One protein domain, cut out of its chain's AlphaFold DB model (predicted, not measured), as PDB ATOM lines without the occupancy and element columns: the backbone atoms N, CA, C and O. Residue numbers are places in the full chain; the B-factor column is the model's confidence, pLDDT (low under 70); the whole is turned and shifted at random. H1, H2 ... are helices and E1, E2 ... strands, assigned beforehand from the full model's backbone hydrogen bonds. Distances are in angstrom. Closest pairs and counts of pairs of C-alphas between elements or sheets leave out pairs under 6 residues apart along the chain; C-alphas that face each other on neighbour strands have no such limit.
ATOM      1  N   ALA A  84      27.101 -20.822  -3.775       75.00
ATOM      2  CA  ALA A  84      27.387 -21.032  -5.182       75.00
ATOM      3  C   ALA A  84      26.149 -21.475  -5.986       75.00
ATOM      4  O   ALA A  84      26.007 -21.067  -7.137       75.00
ATOM      5  N   SER A  85      25.258 -22.298  -5.423       76.25
ATOM      6  CA  SER A  85      24.001 -22.677  -6.085       76.25
ATOM      7  C   SER A  85      23.043 -21.487  -6.162       76.25
ATOM      8  O   SER A  85      22.576 -21.154  -7.249       76.25
ATOM      9  N   ALA A  86      22.864 -20.752  -5.058       79.88
ATOM     10  CA  ALA A  86      22.070 -19.525  -5.017       79.88
ATOM     11  C   ALA A  86      22.543 -18.486  -6.050       79.88
ATOM     12  O   ALA A  86      21.721 -17.897  -6.752       79.88
ATOM     13  N   LEU A  87      23.861 -18.290  -6.182       85.00
ATOM     14  CA  LEU A  87      24.436 -17.360  -7.151       85.00
ATOM     15  C   LEU A  87      24.227 -17.826  -8.601       85.00
ATOM     16  O   LEU A  87      23.850 -17.002  -9.427       85.00
ATOM     17  N   ARG A  88      24.411 -19.122  -8.912       84.38
ATOM     18  CA  ARG A  88      24.126 -19.681 -10.252       84.38
ATOM     19  C   ARG A  88      22.654 -19.522 -10.618       84.38
ATOM     20  O   ARG A  88      22.350 -18.862 -11.600       84.38
ATOM     21  N   ALA A  89      21.755 -20.023  -9.772       83.50
ATOM     22  CA  ALA A  89      20.315 -19.948  -9.997       83.50
ATOM     23  C   ALA A  89      19.819 -18.499 -10.143       83.50
ATOM     24  O   ALA A  89      18.917 -18.239 -10.933       83.50
ATOM     25  N   THR A  90      20.424 -17.546  -9.423       87.88
ATOM     26  CA  THR A  90      20.110 -16.121  -9.600       87.88
ATOM     27  C   THR A  90      20.629 -15.591 -10.938       87.88
ATOM     28  O   THR A  90      19.877 -14.914 -11.621       87.88
ATOM     29  N   LEU A  91      21.862 -15.923 -11.347       88.19
ATOM     30  CA  LEU A  91      22.416 -15.522 -12.652       88.19
ATOM     31  C   LEU A  91      21.614 -16.091 -13.830       88.19
ATOM     32  O   LEU A  91      21.350 -15.363 -14.778       88.19
ATOM     33  N   ASP A  92      21.202 -17.358 -13.762       86.94
ATOM     34  CA  ASP A  92      20.409 -18.007 -14.814       86.94
ATOM     35  C   ASP A  92      18.954 -17.496 -14.867       86.94
ATOM     36  O   ASP A  92      18.317 -17.566 -15.916       86.94
ATOM     37  N   ALA A  93      18.429 -16.960 -13.757       86.50
ATOM     38  CA  ALA A  93      17.093 -16.359 -13.664       86.50
ATOM     39  C   ALA A  93      17.074 -14.820 -13.801       86.50
ATOM     40  O   ALA A  93      15.993 -14.218 -13.793       86.50
ATOM     41  N   SER A  94      18.234 -14.164 -13.886       87.25
ATOM     42  CA  SER A  94      18.337 -12.723 -14.133       87.25
ATOM     43  C   SER A  94      18.178 -12.429 -15.630       87.25
ATOM     44  O   SER A  94      18.685 -13.175 -16.468       87.25
ATOM     45  N   PRO A  95      17.502 -11.328 -16.011       88.44
ATOM     46  CA  PRO A  95      17.520 -10.873 -17.393       88.44
ATOM     47  C   PRO A  95      18.947 -10.436 -17.780       88.44
ATOM     48  O   PRO A  95      19.676  -9.915 -16.931       88.44
ATOM     49  N   PRO A  96      19.345 -10.560 -19.061       85.50
ATOM     50  CA  PRO A  96      20.712 -10.267 -19.504       85.50
ATOM     51  C   PRO A  96      21.115  -8.789 -19.359       85.50
ATOM     52  O   PRO A  96      22.299  -8.477 -19.437       85.50
ATOM     53  N   SER A  97      20.150  -7.890 -19.136       85.38
ATOM     54  CA  SER A  97      20.347  -6.477 -18.785       85.38
ATOM     55  C   SER A  97      20.639  -6.230 -17.298       85.38
ATOM     56  O   SER A  97      21.033  -5.127 -16.936       85.38
ATOM     57  N   GLU A  98      20.443  -7.226 -16.430       82.00
ATOM     58  CA  GLU A  98      20.685  -7.152 -14.984       82.00
ATOM     59  C   GLU A  98      21.976  -7.891 -14.615       82.00
ATOM     60  O   GLU A  98      22.849  -7.326 -13.954       82.00
ATOM     61  N   ALA A  99      22.130  -9.131 -15.086       87.19
ATOM     62  CA  ALA A  99      23.358  -9.909 -14.972       87.19
ATOM     63  C   ALA A  99      23.404 -11.014 -16.034       87.19
ATOM     64  O   ALA A  99      22.367 -11.504 -16.474       87.19
ATOM     65  N   ARG A 100      24.610 -11.437 -16.421       88.69
ATOM     66  CA  ARG A 100      24.819 -12.593 -17.303       88.69
ATOM     67  C   ARG A 100      26.155 -13.282 -17.044       88.69
ATOM     68  O   ARG A 100      27.087 -12.702 -16.484       88.69
ATOM     69  N   TRP A 101      26.255 -14.531 -17.486       87.62
ATOM     70  CA  TRP A 101      27.536 -15.222 -17.618       87.62
ATOM     71  C   TRP A 101      28.451 -14.469 -18.589       87.62
ATOM     72  O   TRP A 101      27.973 -13.873 -19.557       87.62
ATOM     73  N   CYS A 102      29.754 -14.477 -18.309       83.31
ATOM     74  CA  CYS A 102      30.724 -13.884 -19.221       83.31
ATOM     75  C   CYS A 102      30.991 -14.818 -20.398       83.31
ATOM     76  O   CYS A 102      31.108 -16.032 -20.221       83.31
ATOM     77  N   GLU A 103      31.102 -14.240 -21.590       76.75
ATOM     78  CA  GLU A 103      31.426 -14.991 -22.802       76.75
ATOM     79  C   GLU A 103      32.936 -15.262 -22.906       76.75
ATOM     80  O   GLU A 103      33.767 -14.640 -22.229       76.75
ATOM     81  N   GLU A 104      33.323 -16.238 -23.728       60.94
ATOM     82  CA  GLU A 104      34.726 -16.626 -23.852       60.94
ATOM     83  C   GLU A 104      35.554 -15.513 -24.519       60.94
ATOM     84  O   GLU A 104      35.458 -15.267 -25.714       60.94
ATOM     85  N   GLY A 105      36.393 -14.852 -23.715       56.06
ATOM     86  CA  GLY A 105      37.206 -13.701 -24.129       56.06
ATOM     87  C   GLY A 105      36.856 -12.402 -23.400       56.06
ATOM     88  O   GLY A 105      37.620 -11.441 -23.466       56.06
ATOM     89  N   GLU A 106      35.756 -12.372 -22.646       60.59
ATOM     90  CA  GLU A 106      35.276 -11.157 -21.995       60.59
ATOM     91  C   GLU A 106      36.152 -10.736 -20.790       60.59
ATOM     92  O   GLU A 106      36.354 -11.485 -19.828       60.59
ATOM     93  N   ALA A 107      36.692  -9.512 -20.870       55.16
ATOM     94  CA  ALA A 107      37.428  -8.786 -19.826       55.16
ATOM     95  C   ALA A 107      38.467  -9.602 -19.003       55.16
ATOM     96  O   ALA A 107      38.322  -9.742 -17.775       55.16
ATOM     97  N   PRO A 108      39.572 -10.080 -19.615       53.38
ATOM     98  CA  PRO A 108      40.659 -10.715 -18.876       53.38
ATOM     99  C   PRO A 108      41.305  -9.733 -17.885       53.38
ATOM    100  O   PRO A 108      41.815  -8.679 -18.263       53.38
ATOM    101  N   HIS A 109      41.354 -10.100 -16.603       57.19
ATOM    102  CA  HIS A 109      42.122  -9.368 -15.593       57.19
ATOM    103  C   HIS A 109      43.294 -10.229 -15.120       57.19
ATOM    104  O   HIS A 109      43.106 -11.255 -14.467       57.19
ATOM    105  N   ASN A 110      44.521  -9.815 -15.453       55.84
ATOM    106  CA  ASN A 110      45.768 -10.495 -15.074       55.84
ATOM    107  C   ASN A 110      45.739 -12.000 -15.421       55.84
ATOM    108  O   ASN A 110      46.002 -12.853 -14.573       55.84
ATOM    109  N   GLY A 111      45.326 -12.320 -16.655       58.34
ATOM    110  CA  GLY A 111      45.197 -13.693 -17.159       58.34
ATOM    111  C   GLY A 111      44.009 -14.493 -16.605       58.34
ATOM    112  O   GLY A 111      43.887 -15.678 -16.904       58.34
ATOM    113  N   LYS A 112      43.125 -13.885 -15.801       60.94
ATOM    114  CA  LYS A 112      41.925 -14.540 -15.258       60.94
ATOM    115  C   LYS A 112      40.692 -14.096 -16.027       60.94
ATOM    116  O   LYS A 112      40.441 -12.898 -16.156       60.94
ATOM    117  N   ARG A 113      39.922 -15.076 -16.497       66.06
ATOM    118  CA  ARG A 113      38.601 -14.873 -17.101       66.06
ATOM    119  C   ARG A 113      37.605 -14.432 -16.028       66.06
ATOM    120  O   ARG A 113      37.665 -14.933 -14.902       66.06
ATOM    121  N   ALA A 114      36.724 -13.495 -16.368       72.50
ATOM    122  CA  ALA A 114      35.553 -13.209 -15.550       72.50
ATOM    123  C   ALA A 114      34.609 -14.421 -15.575       72.50
ATOM    124  O   ALA A 114      34.519 -15.126 -16.579       72.50
ATOM    125  N   SER A 115      33.936 -14.687 -14.458       79.88
ATOM    126  CA  SER A 115      32.920 -15.737 -14.379       79.88
ATOM    127  C   SER A 115      31.565 -15.203 -14.847       79.88
ATOM    128  O   SER A 115      30.874 -15.846 -15.630       79.88
ATOM    129  N   CYS A 116      31.189 -14.012 -14.382       85.19
ATOM    130  CA  CYS A 116      29.957 -13.331 -14.763       85.19
ATOM    131  C   CYS A 116      30.098 -11.811 -14.629       85.19
ATOM    132  O   CYS A 116      30.982 -11.310 -13.922       85.19
ATOM    133  N   VAL A 117      29.201 -11.089 -15.298       85.19
ATOM    134  CA  VAL A 117      29.069  -9.635 -15.231       85.19
ATOM    135  C   VAL A 117      27.687  -9.275 -14.695       85.19
ATOM    136  O   VAL A 117      26.672  -9.836 -15.107       85.19
ATOM    137  N   VAL A 118      27.656  -8.343 -13.749       86.69
ATOM    138  CA  VAL A 118      26.436  -7.764 -13.183       86.69
ATOM    139  C   VAL A 118      26.329  -6.335 -13.704       86.69
ATOM    140  O   VAL A 118      27.208  -5.522 -13.435       86.69
ATOM    141  N   LEU A 119      25.282  -6.046 -14.473       85.06
ATOM    142  CA  LEU A 119      25.047  -4.751 -15.121       85.06
ATOM    143  C   LEU A 119      24.156  -3.829 -14.276       85.06
ATOM    144  O   LEU A 119      24.325  -2.619 -14.332       85.06
ATOM    145  N   ALA A 120      23.261  -4.394 -13.455       84.00
ATOM    146  CA  ALA A 120      22.423  -3.656 -12.505       84.00
ATOM    147  C   ALA A 120      22.643  -4.189 -11.071       84.00
ATOM    148  O   ALA A 120      21.910  -5.080 -10.621       84.00
ATOM    149  N   PRO A 121      23.673  -3.703 -10.347       81.12
ATOM    150  CA  PRO A 121      24.116  -4.301  -9.087       81.12
ATOM    151  C   PRO A 121      23.070  -4.311  -7.967       81.12
ATOM    152  O   PRO A 121      22.967  -5.307  -7.250       81.12
ATOM    153  N   GLU A 122      22.266  -3.256  -7.825       81.00
ATOM    154  CA  GLU A 122      21.218  -3.159  -6.802       81.00
ATOM    155  C   GLU A 122      20.082  -4.150  -7.074       81.00
ATOM    156  O   GLU A 122      19.662  -4.876  -6.170       81.00
ATOM    157  N   ALA A 123      19.621  -4.226  -8.328       80.50
ATOM    158  CA  ALA A 123      18.556  -5.135  -8.750       80.50
ATOM    159  C   ALA A 123      18.978  -6.604  -8.583       80.50
ATOM    160  O   ALA A 123      18.258  -7.393  -7.963       80.50
ATOM    161  N   PHE A 124      20.189  -6.944  -9.034       84.19
ATOM    162  CA  PHE A 124      20.764  -8.276  -8.855       84.19
ATOM    163  C   PHE A 124      20.924  -8.643  -7.373       84.19
ATOM    164  O   PHE A 124      20.602  -9.759  -6.963       84.19
ATOM    165  N   ALA A 125      21.374  -7.705  -6.534       80.62
ATOM    166  CA  ALA A 125      21.508  -7.932  -5.099       80.62
ATOM    167  C   ALA A 125      20.158  -8.132  -4.401       80.62
ATOM    168  O   ALA A 125      20.046  -9.004  -3.535       80.62
ATOM    169  N   ALA A 126      19.133  -7.365  -4.783       78.75
ATOM    170  CA  ALA A 126      17.774  -7.552  -4.293       78.75
ATOM    171  C   ALA A 126      17.264  -8.955  -4.656       78.75
ATOM    172  O   ALA A 126      16.833  -9.691  -3.764       78.75
ATOM    173  N   ARG A 127      17.413  -9.376  -5.922       82.06
ATOM    174  CA  ARG A 127      17.042 -10.720  -6.395       82.06
ATOM    175  C   ARG A 127      17.784 -11.824  -5.641       82.06
ATOM    176  O   ARG A 127      17.140 -12.724  -5.104       82.06
ATOM    177  N   LEU A 128      19.110 -11.722  -5.520       82.94
ATOM    178  CA  LEU A 128      19.939 -12.694  -4.803       82.94
ATOM    179  C   LEU A 128      19.551 -12.786  -3.321       82.94
ATOM    180  O   LEU A 128      19.392 -13.886  -2.803       82.94
ATOM    181  N   SER A 129      19.299 -11.656  -2.649       77.19
ATOM    182  CA  SER A 129      18.832 -11.635  -1.250       77.19
ATOM    183  C   SER A 129      17.420 -12.216  -1.048       77.19
ATOM    184  O   SER A 129      17.020 -12.545   0.072       77.19
ATOM    185  N   CYS A 130      16.663 -12.373  -2.134       78.69
ATOM    186  CA  CYS A 130      15.363 -13.035  -2.162       78.69
ATOM    187  C   CYS A 130      15.437 -14.524  -2.535       78.69
ATOM    188  O   CYS A 130      14.461 -15.236  -2.303       78.69
ATOM    189  N   ALA A 131      16.569 -15.016  -3.053       78.75
ATOM    190  CA  ALA A 131      16.727 -16.416  -3.434       78.75
ATOM    191  C   ALA A 131      16.606 -17.345  -2.202       78.75
ATOM    192  O   ALA A 131      17.272 -17.096  -1.192       78.75
ATOM    193  N   PRO A 132      15.816 -18.440  -2.253       70.06
ATOM    194  CA  PRO A 132      15.600 -19.317  -1.096       70.06
ATOM    195  C   PRO A 132      16.895 -19.881  -0.495       70.06
ATOM    196  O   PRO A 132      17.104 -19.772   0.711       70.06
ATOM    197  N   ALA A 133      17.804 -20.386  -1.336       70.25
ATOM    198  CA  ALA A 133      19.107 -20.898  -0.906       70.25
ATOM    199  C   ALA A 133      20.008 -19.802  -0.297       70.25
ATOM    200  O   ALA A 133      20.756 -20.068   0.643       70.25
ATOM    201  N   TRP A 134      19.903 -18.551  -0.766       73.88
ATOM    202  CA  TRP A 134      20.609 -17.431  -0.139       73.88
ATOM    203  C   TRP A 134      20.027 -17.113   1.238       73.88
ATOM    204  O   TRP A 134      20.785 -16.993   2.193       73.88
ATOM    205  N   ARG A 135      18.695 -17.036   1.371       72.00
ATOM    206  CA  ARG A 135      18.019 -16.775   2.656       72.00
ATOM    207  C   ARG A 135      18.243 -17.878   3.691       72.00
ATOM    208  O   ARG A 135      18.328 -17.578   4.879       72.00
ATOM    209  N   ALA A 136      18.367 -19.129   3.249       65.75
ATOM    210  CA  ALA A 136      18.730 -20.257   4.103       65.75
ATOM    211  C   ALA A 136      20.151 -20.109   4.683       65.75
ATOM    212  O   ALA A 136      20.365 -20.376   5.866       65.75
ATOM    213  N   ALA A 137      21.110 -19.632   3.880       63.47
ATOM    214  CA  ALA A 137      22.498 -19.425   4.299       63.47
ATOM    215  C   ALA A 137      22.744 -18.081   5.020       63.47
ATOM    216  O   ALA A 137      23.619 -17.985   5.886       63.47
ATOM    217  N   HIS A 138      22.006 -17.028   4.658       67.75
ATOM    218  CA  HIS A 138      22.285 -15.636   5.012       67.75
ATOM    219  C   HIS A 138      20.994 -14.834   5.247       67.75
ATOM    220  O   HIS A 138      20.202 -14.608   4.336       67.75
ATOM    221  N   ARG A 139      20.821 -14.310   6.469       58.34
ATOM    222  CA  ARG A 139      19.657 -13.481   6.858       58.34
ATOM    223  C   ARG A 139      19.749 -12.006   6.431       58.34
ATOM    224  O   ARG A 139      18.886 -11.215   6.789       58.34
ATOM    225  N   THR A 140      20.797 -11.613   5.710       57.31
ATOM    226  CA  THR A 140      21.080 -10.211   5.363       57.31
ATOM    227  C   THR A 140      20.491  -9.816   4.011       57.31
ATOM    228  O   THR A 140      20.830 -10.423   2.990       57.31
ATOM    229  N   ALA A 141      19.709  -8.737   3.991       50.78
ATOM    230  CA  ALA A 141      19.360  -8.010   2.774       50.78
ATOM    231  C   ALA A 141      20.455  -6.986   2.394       50.78
ATOM    232  O   ALA A 141      21.316  -6.640   3.209       50.78
ATOM    233  N   GLY A 142      20.410  -6.494   1.153       56.88
ATOM    234  CA  GLY A 142      21.215  -5.358   0.690       56.88
ATOM    235  C   GLY A 142      22.543  -5.704  -0.002       56.88
ATOM    236  O   GLY A 142      23.223  -6.688   0.300       56.88
ATOM    237  N   PHE A 143      22.933  -4.844  -0.948       57.56
ATOM    238  CA  PHE A 143      24.079  -5.056  -1.835       57.56
ATOM    239  C   PHE A 143      25.433  -5.086  -1.114       57.56
ATOM    240  O   PHE A 143      26.267  -5.933  -1.429       57.56
ATOM    241  N   GLN A 144      25.665  -4.236  -0.107       65.62
ATOM    242  CA  GLN A 144      26.939  -4.246   0.630       65.62
ATOM    243  C   GLN A 144      27.149  -5.565   1.398       65.62
ATOM    244  O   GLN A 144      28.249  -6.124   1.376       65.62
ATOM    245  N   SER A 145      26.080  -6.123   1.975       66.88
ATOM    246  CA  SER A 145      26.071  -7.449   2.608       66.88
ATOM    247  C   SER A 145      26.436  -8.547   1.604       66.88
ATOM    248  O   SER A 145      27.362  -9.324   1.842       66.88
ATOM    249  N   VAL A 146      25.789  -8.549   0.429       67.62
ATOM    250  CA  VAL A 146      26.102  -9.457  -0.690       67.62
ATOM    251  C   VAL A 146      27.577  -9.340  -1.107       67.62
ATOM    252  O   VAL A 146      28.276 -10.352  -1.182       67.62
ATOM    253  N   ARG A 147      28.100  -8.121  -1.307       70.25
ATOM    254  CA  ARG A 147      29.513  -7.873  -1.664       70.25
ATOM    255  C   ARG A 147      30.486  -8.416  -0.612       70.25
ATOM    256  O   ARG A 147      31.515  -8.991  -0.976       70.25
ATOM    257  N   ARG A 148      30.190  -8.221   0.680       69.62
ATOM    258  CA  ARG A 148      31.018  -8.697   1.804       69.62
ATOM    259  C   ARG A 148      31.048 -10.226   1.849       69.62
ATOM    260  O   ARG A 148      32.129 -10.806   1.944       69.62
ATOM    261  N   ILE A 149      29.890 -10.863   1.682       69.19
ATOM    262  CA  ILE A 149      29.748 -12.322   1.624       69.19
ATOM    263  C   ILE A 149      30.521 -12.896   0.426       69.19
ATOM    264  O   ILE A 149      31.372 -13.763   0.615       69.19
ATOM    265  N   LEU A 150      30.330 -12.373  -0.792       74.44
ATOM    266  CA  LEU A 150      31.061 -12.837  -1.982       74.44
ATOM    267  C   LEU A 150      32.593 -12.721  -1.812       74.44
ATOM    268  O   LEU A 150      33.332 -13.636  -2.182       74.44
ATOM    269  N   SER A 151      33.082 -11.661  -1.155       73.25
ATOM    270  CA  SER A 151      34.507 -11.512  -0.807       73.25
ATOM    271  C   SER A 151      35.013 -12.593   0.165       73.25
ATOM    272  O   SER A 151      36.145 -13.074   0.032       73.25
ATOM    273  N   TRP A 152      34.188 -13.043   1.119       67.75
ATOM    274  CA  TRP A 152      34.520 -14.171   2.003       67.75
ATOM    275  C   TRP A 152      34.621 -15.501   1.250       67.75
ATOM    276  O   TRP A 152      35.530 -16.285   1.533       67.75
ATOM    277  N   TYR A 153      33.760 -15.711   0.249       67.31
ATOM    278  CA  TYR A 153      33.837 -16.837  -0.688       67.31
ATOM    279  C   TYR A 153      34.965 -16.700  -1.726       67.31
ATOM    280  O   TYR A 153      35.178 -17.605  -2.521       67.31
ATOM    281  N   GLY A 154      35.750 -15.620  -1.686       67.56
ATOM    282  CA  GLY A 154      36.948 -15.462  -2.510       67.56
ATOM    283  C   GLY A 154      36.693 -14.923  -3.916       67.56
ATOM    284  O   GLY A 154      37.632 -14.903  -4.713       67.56
ATOM    285  N   PHE A 155      35.475 -14.462  -4.216       75.50
ATOM    286  CA  PHE A 155      35.192 -13.755  -5.462       75.50
ATOM    287  C   PHE A 155      35.987 -12.445  -5.506       75.50
ATOM    288  O   PHE A 155      35.866 -11.586  -4.629       75.50
ATOM    289  N   GLY A 156      36.813 -12.297  -6.540       73.88
ATOM    290  CA  GLY A 156      37.352 -11.005  -6.943       73.88
ATOM    291  C   GLY A 156      36.277 -10.192  -7.659       73.88
ATOM    292  O   GLY A 156      35.358 -10.760  -8.248       73.88
ATOM    293  N   ARG A 157      36.407  -8.866  -7.632       80.56
ATOM    294  CA  ARG A 157      35.533  -7.947  -8.369       80.56
ATOM    295  C   ARG A 157      36.360  -6.906  -9.116       80.56
ATOM    296  O   ARG A 157      37.394  -6.488  -8.598       80.56
ATOM    297  N   ARG A 158      35.880  -6.458 -10.273       79.94
ATOM    298  CA  ARG A 158      36.400  -5.285 -10.993       79.94
ATOM    299  C   ARG A 158      35.219  -4.428 -11.441       79.94
ATOM    300  O   ARG A 158      34.233  -4.981 -11.923       79.94
ATOM    301  N   ALA A 159      35.318  -3.113 -11.270       80.44
ATOM    302  CA  ALA A 159      34.388  -2.190 -11.908       80.44
ATOM    303  C   ALA A 159      34.631  -2.197 -13.426       80.44
ATOM    304  O   ALA A 159      35.780  -2.211 -13.873       80.44
ATOM    305  N   GLY A 160      33.549  -2.250 -14.189       73.50
ATOM    306  CA  GLY A 160      33.511  -2.061 -15.628       73.50
ATOM    307  C   GLY A 160      32.960  -0.688 -15.992       73.50
ATOM    308  O   GLY A 160      32.584   0.107 -15.130       73.50
ATOM    309  N   GLU A 161      32.884  -0.434 -17.292       74.94
ATOM    310  CA  GLU A 161      32.193   0.734 -17.834       74.94
ATOM    311  C   GLU A 161      30.691   0.691 -17.499       74.94
ATOM    312  O   GLU A 161      30.120  -0.373 -17.251       74.94
ATOM    313  N   GLY A 162      30.052   1.863 -17.434       74.75
ATOM    314  CA  GLY A 162      28.615   1.979 -17.150       74.75
ATOM    315  C   GLY A 162      28.175   1.504 -15.756       74.75
ATOM    316  O   GLY A 162      26.994   1.246 -15.561       74.75
ATOM    317  N   GLY A 163      29.096   1.353 -14.797       76.94
ATOM    318  CA  GLY A 163      28.786   0.844 -13.451       76.94
ATOM    319  C   GLY A 163      28.696  -0.684 -13.351       76.94
ATOM    320  O   GLY A 163      28.411  -1.210 -12.273       76.94
ATOM    321  N   ALA A 164      28.987  -1.406 -14.437       80.31
ATOM    322  CA  ALA A 164      29.024  -2.863 -14.445       80.31
ATOM    323  C   ALA A 164      30.052  -3.423 -13.443       80.31
ATOM    324  O   ALA A 164      31.066  -2.798 -13.128       80.31
ATOM    325  N   ILE A 165      29.828  -4.644 -12.959       84.06
ATOM    326  CA  ILE A 165      30.726  -5.330 -12.026       84.06
ATOM    327  C   ILE A 165      31.032  -6.729 -12.543       84.06
ATOM    328  O   ILE A 165      30.173  -7.610 -12.561       84.06
ATOM    329  N   TYR A 166      32.293  -6.948 -12.897       83.69
ATOM    330  CA  TYR A 166      32.816  -8.260 -13.257       83.69
ATOM    331  C   TYR A 166      33.195  -9.031 -11.994       83.69
ATOM    332  O   TYR A 166      33.969  -8.533 -11.168       83.69
ATOM    333  N   LEU A 167      32.674 -10.249 -11.849       84.75
ATOM    334  CA  LEU A 167      32.990 -11.167 -10.757       84.75
ATOM    335  C   LEU A 167      33.929 -12.272 -11.253       84.75
ATOM    336  O   LEU A 167      33.687 -12.907 -12.277       84.75
ATOM    337  N   TYR A 168      34.999 -12.520 -10.500       81.81
ATOM    338  CA  TYR A 168      36.072 -13.448 -10.862       81.81
ATOM    339  C   TYR A 168      36.232 -14.517  -9.786       81.81
ATOM    340  O   TYR A 168      36.602 -14.194  -8.653       81.81
ATOM    341  N   HIS A 169      36.044 -15.793 -10.124       76.62
ATOM    342  CA  HIS A 169      36.369 -16.875  -9.199       76.62
ATOM    343  C   HIS A 169      36.880 -18.137  -9.914       76.62
ATOM    344  O   HIS A 169      36.277 -18.627 -10.861       76.62
ATOM    345  N   ALA A 170      37.996 -18.692  -9.426       70.00
ATOM    346  CA  ALA A 170      38.807 -19.686 -10.145       70.00
ATOM    347  C   ALA A 170      38.101 -21.022 -10.449       70.00
ATOM    348  O   ALA A 170      38.508 -21.728 -11.365       70.00
ATOM    349  N   THR A 171      37.072 -21.378  -9.678       70.38
ATOM    350  CA  THR A 171      36.275 -22.604  -9.868       70.38
ATOM    351  C   THR A 171      34.785 -22.319 -10.062       70.38
ATOM    352  O   THR A 171      33.983 -23.243  -9.992       70.38
ATOM    353  N   PHE A 172      34.385 -21.053 -10.228       75.81
ATOM    354  CA  PHE A 172      32.986 -20.699 -10.469       75.81
ATOM    355  C   PHE A 172      32.793 -20.465 -11.967       75.81
ATOM    356  O   PHE A 172      33.320 -19.504 -12.528       75.81
ATOM    357  N   ALA A 173      32.056 -21.369 -12.596       74.69
ATOM    358  CA  ALA A 173      31.676 -21.329 -14.000       74.69
ATOM    359  C   ALA A 173      30.260 -21.900 -14.138       74.69
ATOM    360  O   ALA A 173      29.805 -22.618 -13.238       74.69
ATOM    361  N   ARG A 174      29.604 -21.589 -15.261       72.12
ATOM    362  CA  ARG A 174      28.205 -21.927 -15.554       72.12
ATOM    363  C   ARG A 174      27.896 -23.403 -15.302       72.12
ATOM    364  O   ARG A 174      27.143 -23.727 -14.392       72.12
ATOM    365  N   ASP A 175      28.606 -24.282 -16.001       71.88
ATOM    366  CA  ASP A 175      28.376 -25.735 -15.970       71.88
ATOM    367  C   ASP A 175      29.197 -26.456 -14.882       71.88
ATOM    368  O   ASP A 175      29.241 -27.683 -14.804       71.88
ATOM    369  N   SER A 176      29.889 -25.703 -14.019       66.44
ATOM    370  CA  SER A 176      30.710 -26.276 -12.955       66.44
ATOM    371  C   SER A 176      29.877 -26.532 -11.706       66.44
ATOM    372  O   SER A 176      29.483 -25.585 -11.029       66.44
ATOM    373  N   ALA A 177      29.737 -27.795 -11.301       58.31
ATOM    374  CA  ALA A 177      29.139 -28.197 -10.021       58.31
ATOM    375  C   ALA A 177      30.027 -27.906  -8.781       58.31
ATOM    376  O   ALA A 177      29.876 -28.543  -7.738       58.31
ATOM    377  N   ALA A 178      30.986 -26.972  -8.869       59.78
ATOM    378  CA  ALA A 178      31.878 -26.631  -7.761       59.78
ATOM    379  C   ALA A 178      31.099 -26.237  -6.495       59.78
ATOM    380  O   ALA A 178      30.298 -25.294  -6.506       59.78
ATOM    381  N   SER A 179      31.381 -26.957  -5.409       57.22
ATOM    382  CA  SER A 179      30.766 -26.771  -4.096       57.22
ATOM    383  C   SER A 179      31.312 -25.540  -3.366       57.22
ATOM    384  O   SER A 179      32.436 -25.092  -3.612       57.22
ATOM    385  N   ASP A 180      30.556 -25.047  -2.380       56.69
ATOM    386  CA  ASP A 180      31.003 -23.973  -1.480       56.69
ATOM    387  C   ASP A 180      32.342 -24.290  -0.799       56.69
ATOM    388  O   ASP A 180      33.133 -23.386  -0.539       56.69
ATOM    389  N   GLY A 181      32.631 -25.573  -0.546       55.38
ATOM    390  CA  GLY A 181      33.921 -26.025  -0.027       55.38
ATOM    391  C   GLY A 181      35.072 -25.754  -0.997       55.38
ATOM    392  O   GLY A 181      36.091 -25.202  -0.587       55.38
ATOM    393  N   ALA A 182      34.910 -26.076  -2.285       58.00
ATOM    394  CA  ALA A 182      35.915 -25.796  -3.314       58.00
ATOM    395  C   ALA A 182      36.146 -24.285  -3.492       58.00
ATOM    396  O   ALA A 182      37.289 -23.830  -3.567       58.00
ATOM    397  N   ILE A 183      35.063 -23.506  -3.468       62.00
ATOM    398  CA  ILE A 183      35.087 -22.046  -3.611       62.00
ATOM    399  C   ILE A 183      35.778 -21.388  -2.402       62.00
ATOM    400  O   ILE A 183      36.783 -20.689  -2.541       62.00
ATOM    401  N   ARG A 184      35.357 -21.724  -1.179       58.22
ATOM    402  CA  ARG A 184      35.960 -21.215   0.066       58.22
ATOM    403  C   ARG A 184      37.429 -21.649   0.233       58.22
ATOM    404  O   ARG A 184      38.256 -20.866   0.713       58.22
ATOM    405  N   ASN A 185      37.795 -22.860  -0.203       51.03
ATOM    406  CA  ASN A 185      39.171 -23.370  -0.118       51.03
ATOM    407  C   ASN A 185      40.141 -22.715  -1.111       51.03
ATOM    408  O   ASN A 185      41.339 -22.651  -0.816       51.03
ATOM    409  N   ALA A 186      39.665 -22.156  -2.230       51.84
ATOM    410  CA  ALA A 186      40.506 -21.363  -3.129       51.84
ATOM    411  C   ALA A 186      41.112 -20.144  -2.401       51.84
ATOM    412  O   ALA A 186      42.294 -19.827  -2.568       51.84
ATOM    413  N   ARG A 187      40.342 -19.515  -1.499       47.38
ATOM    414  CA  ARG A 187      40.795 -18.389  -0.662       47.38
ATOM    415  C   ARG A 187      41.790 -18.818   0.424       47.38
ATOM    416  O   ARG A 187      42.807 -18.142   0.595       47.38
ATOM    417  N   ARG A 188      41.558 -19.952   1.110       46.56
ATOM    418  CA  ARG A 188      42.532 -20.535   2.064       46.56
ATOM    419  C   ARG A 188      43.856 -20.863   1.373       46.56
ATOM    420  O   ARG A 188      44.904 -20.447   1.854       46.56
ATOM    421  N   SER A 189      43.801 -21.507   0.209       45.12
ATOM    422  CA  SER A 189      44.983 -21.861  -0.588       45.12
ATOM    423  C   SER A 189      45.769 -20.635  -1.063       45.12
ATOM    424  O   SER A 189      46.991 -20.693  -1.150       45.12
ATOM    425  N   LYS A 190      45.100 -19.506  -1.342       44.31
ATOM    426  CA  LYS A 190      45.774 -18.248  -1.698       44.31
ATOM    427  C   LYS A 190      46.454 -17.593  -0.488       44.31
ATOM    428  O   LYS A 190      47.588 -17.148  -0.624       44.31
ATOM    429  N   ARG A 191      45.816 -17.579   0.693       44.41
ATOM    430  CA  ARG A 191      46.455 -17.101   1.939       44.41
ATOM    431  C   ARG A 191      47.635 -17.988   2.355       44.41
ATOM    432  O   ARG A 191      48.690 -17.452   2.651       44.41
ATOM    433  N   ALA A 192      47.505 -19.311   2.262       37.25
ATOM    434  CA  ALA A 192      48.581 -20.265   2.554       37.25
ATOM    435  C   ALA A 192      49.742 -20.253   1.533       37.25
ATOM    436  O   ALA A 192      50.810 -20.782   1.815       37.25
ATOM    437  N   ARG A 193      49.555 -19.665   0.341       41.78
ATOM    438  CA  ARG A 193      50.644 -19.405  -0.621       41.78
ATOM    439  C   ARG A 193      51.296 -18.035  -0.435       41.78
ATOM    440  O   ARG A 193      52.444 -17.877  -0.825       41.78
ATOM    441  N   ALA A 194      50.577 -17.064   0.131       40.59
ATOM    442  CA  ALA A 194      51.128 -15.760   0.502       40.59
ATOM    443  C   ALA A 194      51.922 -15.838   1.821       40.59
ATOM    444  O   ALA A 194      53.003 -15.273   1.923       40.59
ATOM    445  N   ALA A 195      51.425 -16.601   2.798       38.59
ATOM    446  CA  ALA A 195      52.152 -16.965   4.009       38.59
ATOM    447  C   ALA A 195      53.082 -18.156   3.719       38.59
ATOM    448  O   ALA A 195      52.692 -19.315   3.843       38.59
TER     449      ALA A 195
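AT A GLANCE: This is residues 84 to 195 of the 338 residues of the protein "Hypothetical protein" of Bicosoecida sp. CB-2014 (UniProt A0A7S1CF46). A small twisted sheet of four short strands has helices H1, H2 and H4 gathered on one side of it, H1 standing up over edge strand E1 while H2 and H4 only graze the sheet. H3 packs on H1, and the longest helix, H5, runs from near the first residue of H1 away to the far end of the domain. The printed part has 112 residues with five named helices and four named strands, in the order H1 E1 E2 H2 H3 H4 E3 E4 H5. The sheet's order is E1 E2 E4 E3, antiparallel throughout, and the class is mixed, helices and strands. The whole is compact, with a radius of gyration of the C-alphas of 13.5 A and spans of 37 by 32 by 26 A.

HOW THE PARTS SIT: H1, residues 84 to 93, is on the sheet over E1, residues 99 to 101; the C-alphas of Leu 91 and Arg 100 are their closest, 6.0 A apart. E1 and E2, residues 116 to 118, form an antiparallel hairpin, with N 100 and O 117 within hydrogen-bond range at 2.9 A. H2, residues 121 to 130, touches H1 at a steep tilt of 64 degrees, opposite ways, closest at the C-alphas of Thr 90 and Leu 128, 5.9 A. H3, residues 132 to 137, touches H1 at a shallow tilt of 25 degrees, opposite ways, closest at the C-alphas of Ala 86 and Ala 133, 5.3 A. H4, residues 143 to 152, touches H2 about perpendicular, at 78 degrees, closest at the C-alphas of Ala 125 and Phe 143, 5.1 A. E3, residues 156 to 159, and E4, residues 165 to 168, form an antiparallel hairpin, with N 156 and O 168 at 2.8 A; E4 is also antiparallel to E2, with N 165 and O 118 at 2.8 A. H5, residues 180 to 194, is not on the sheet and is close to but not clearly touching H1, the C-alphas of Ala 84 and Asp 180 being their closest at 6.0 A. In H1, H2, H3 and H4 every O i to N i+4 pair is within hydrogen-bond range; in H5 10 of 11 are.

IN THESE COORDINATES: H1 begins at C-alpha 84, (27.387, -21.032, -5.182), and is 14.1 A long; H2 measures 14.2 A and H4 14.4 A. E3 is 10.5 A long and E4 9.8 A. H5, 21.8 A long, ends at C-alpha 194, (51.128, -15.760, 0.502).

THE WHOLE: The C-alphas of Pro 95 and Ala 195 are the two farthest apart, at 41.2 A. The printed part has no cut. The links E1 to E2 and E4 to H5 are long. The mean pLDDT of the printed part is 70.5; 46 residues are under 70, among them residues 104 to 113 and 176 to 195.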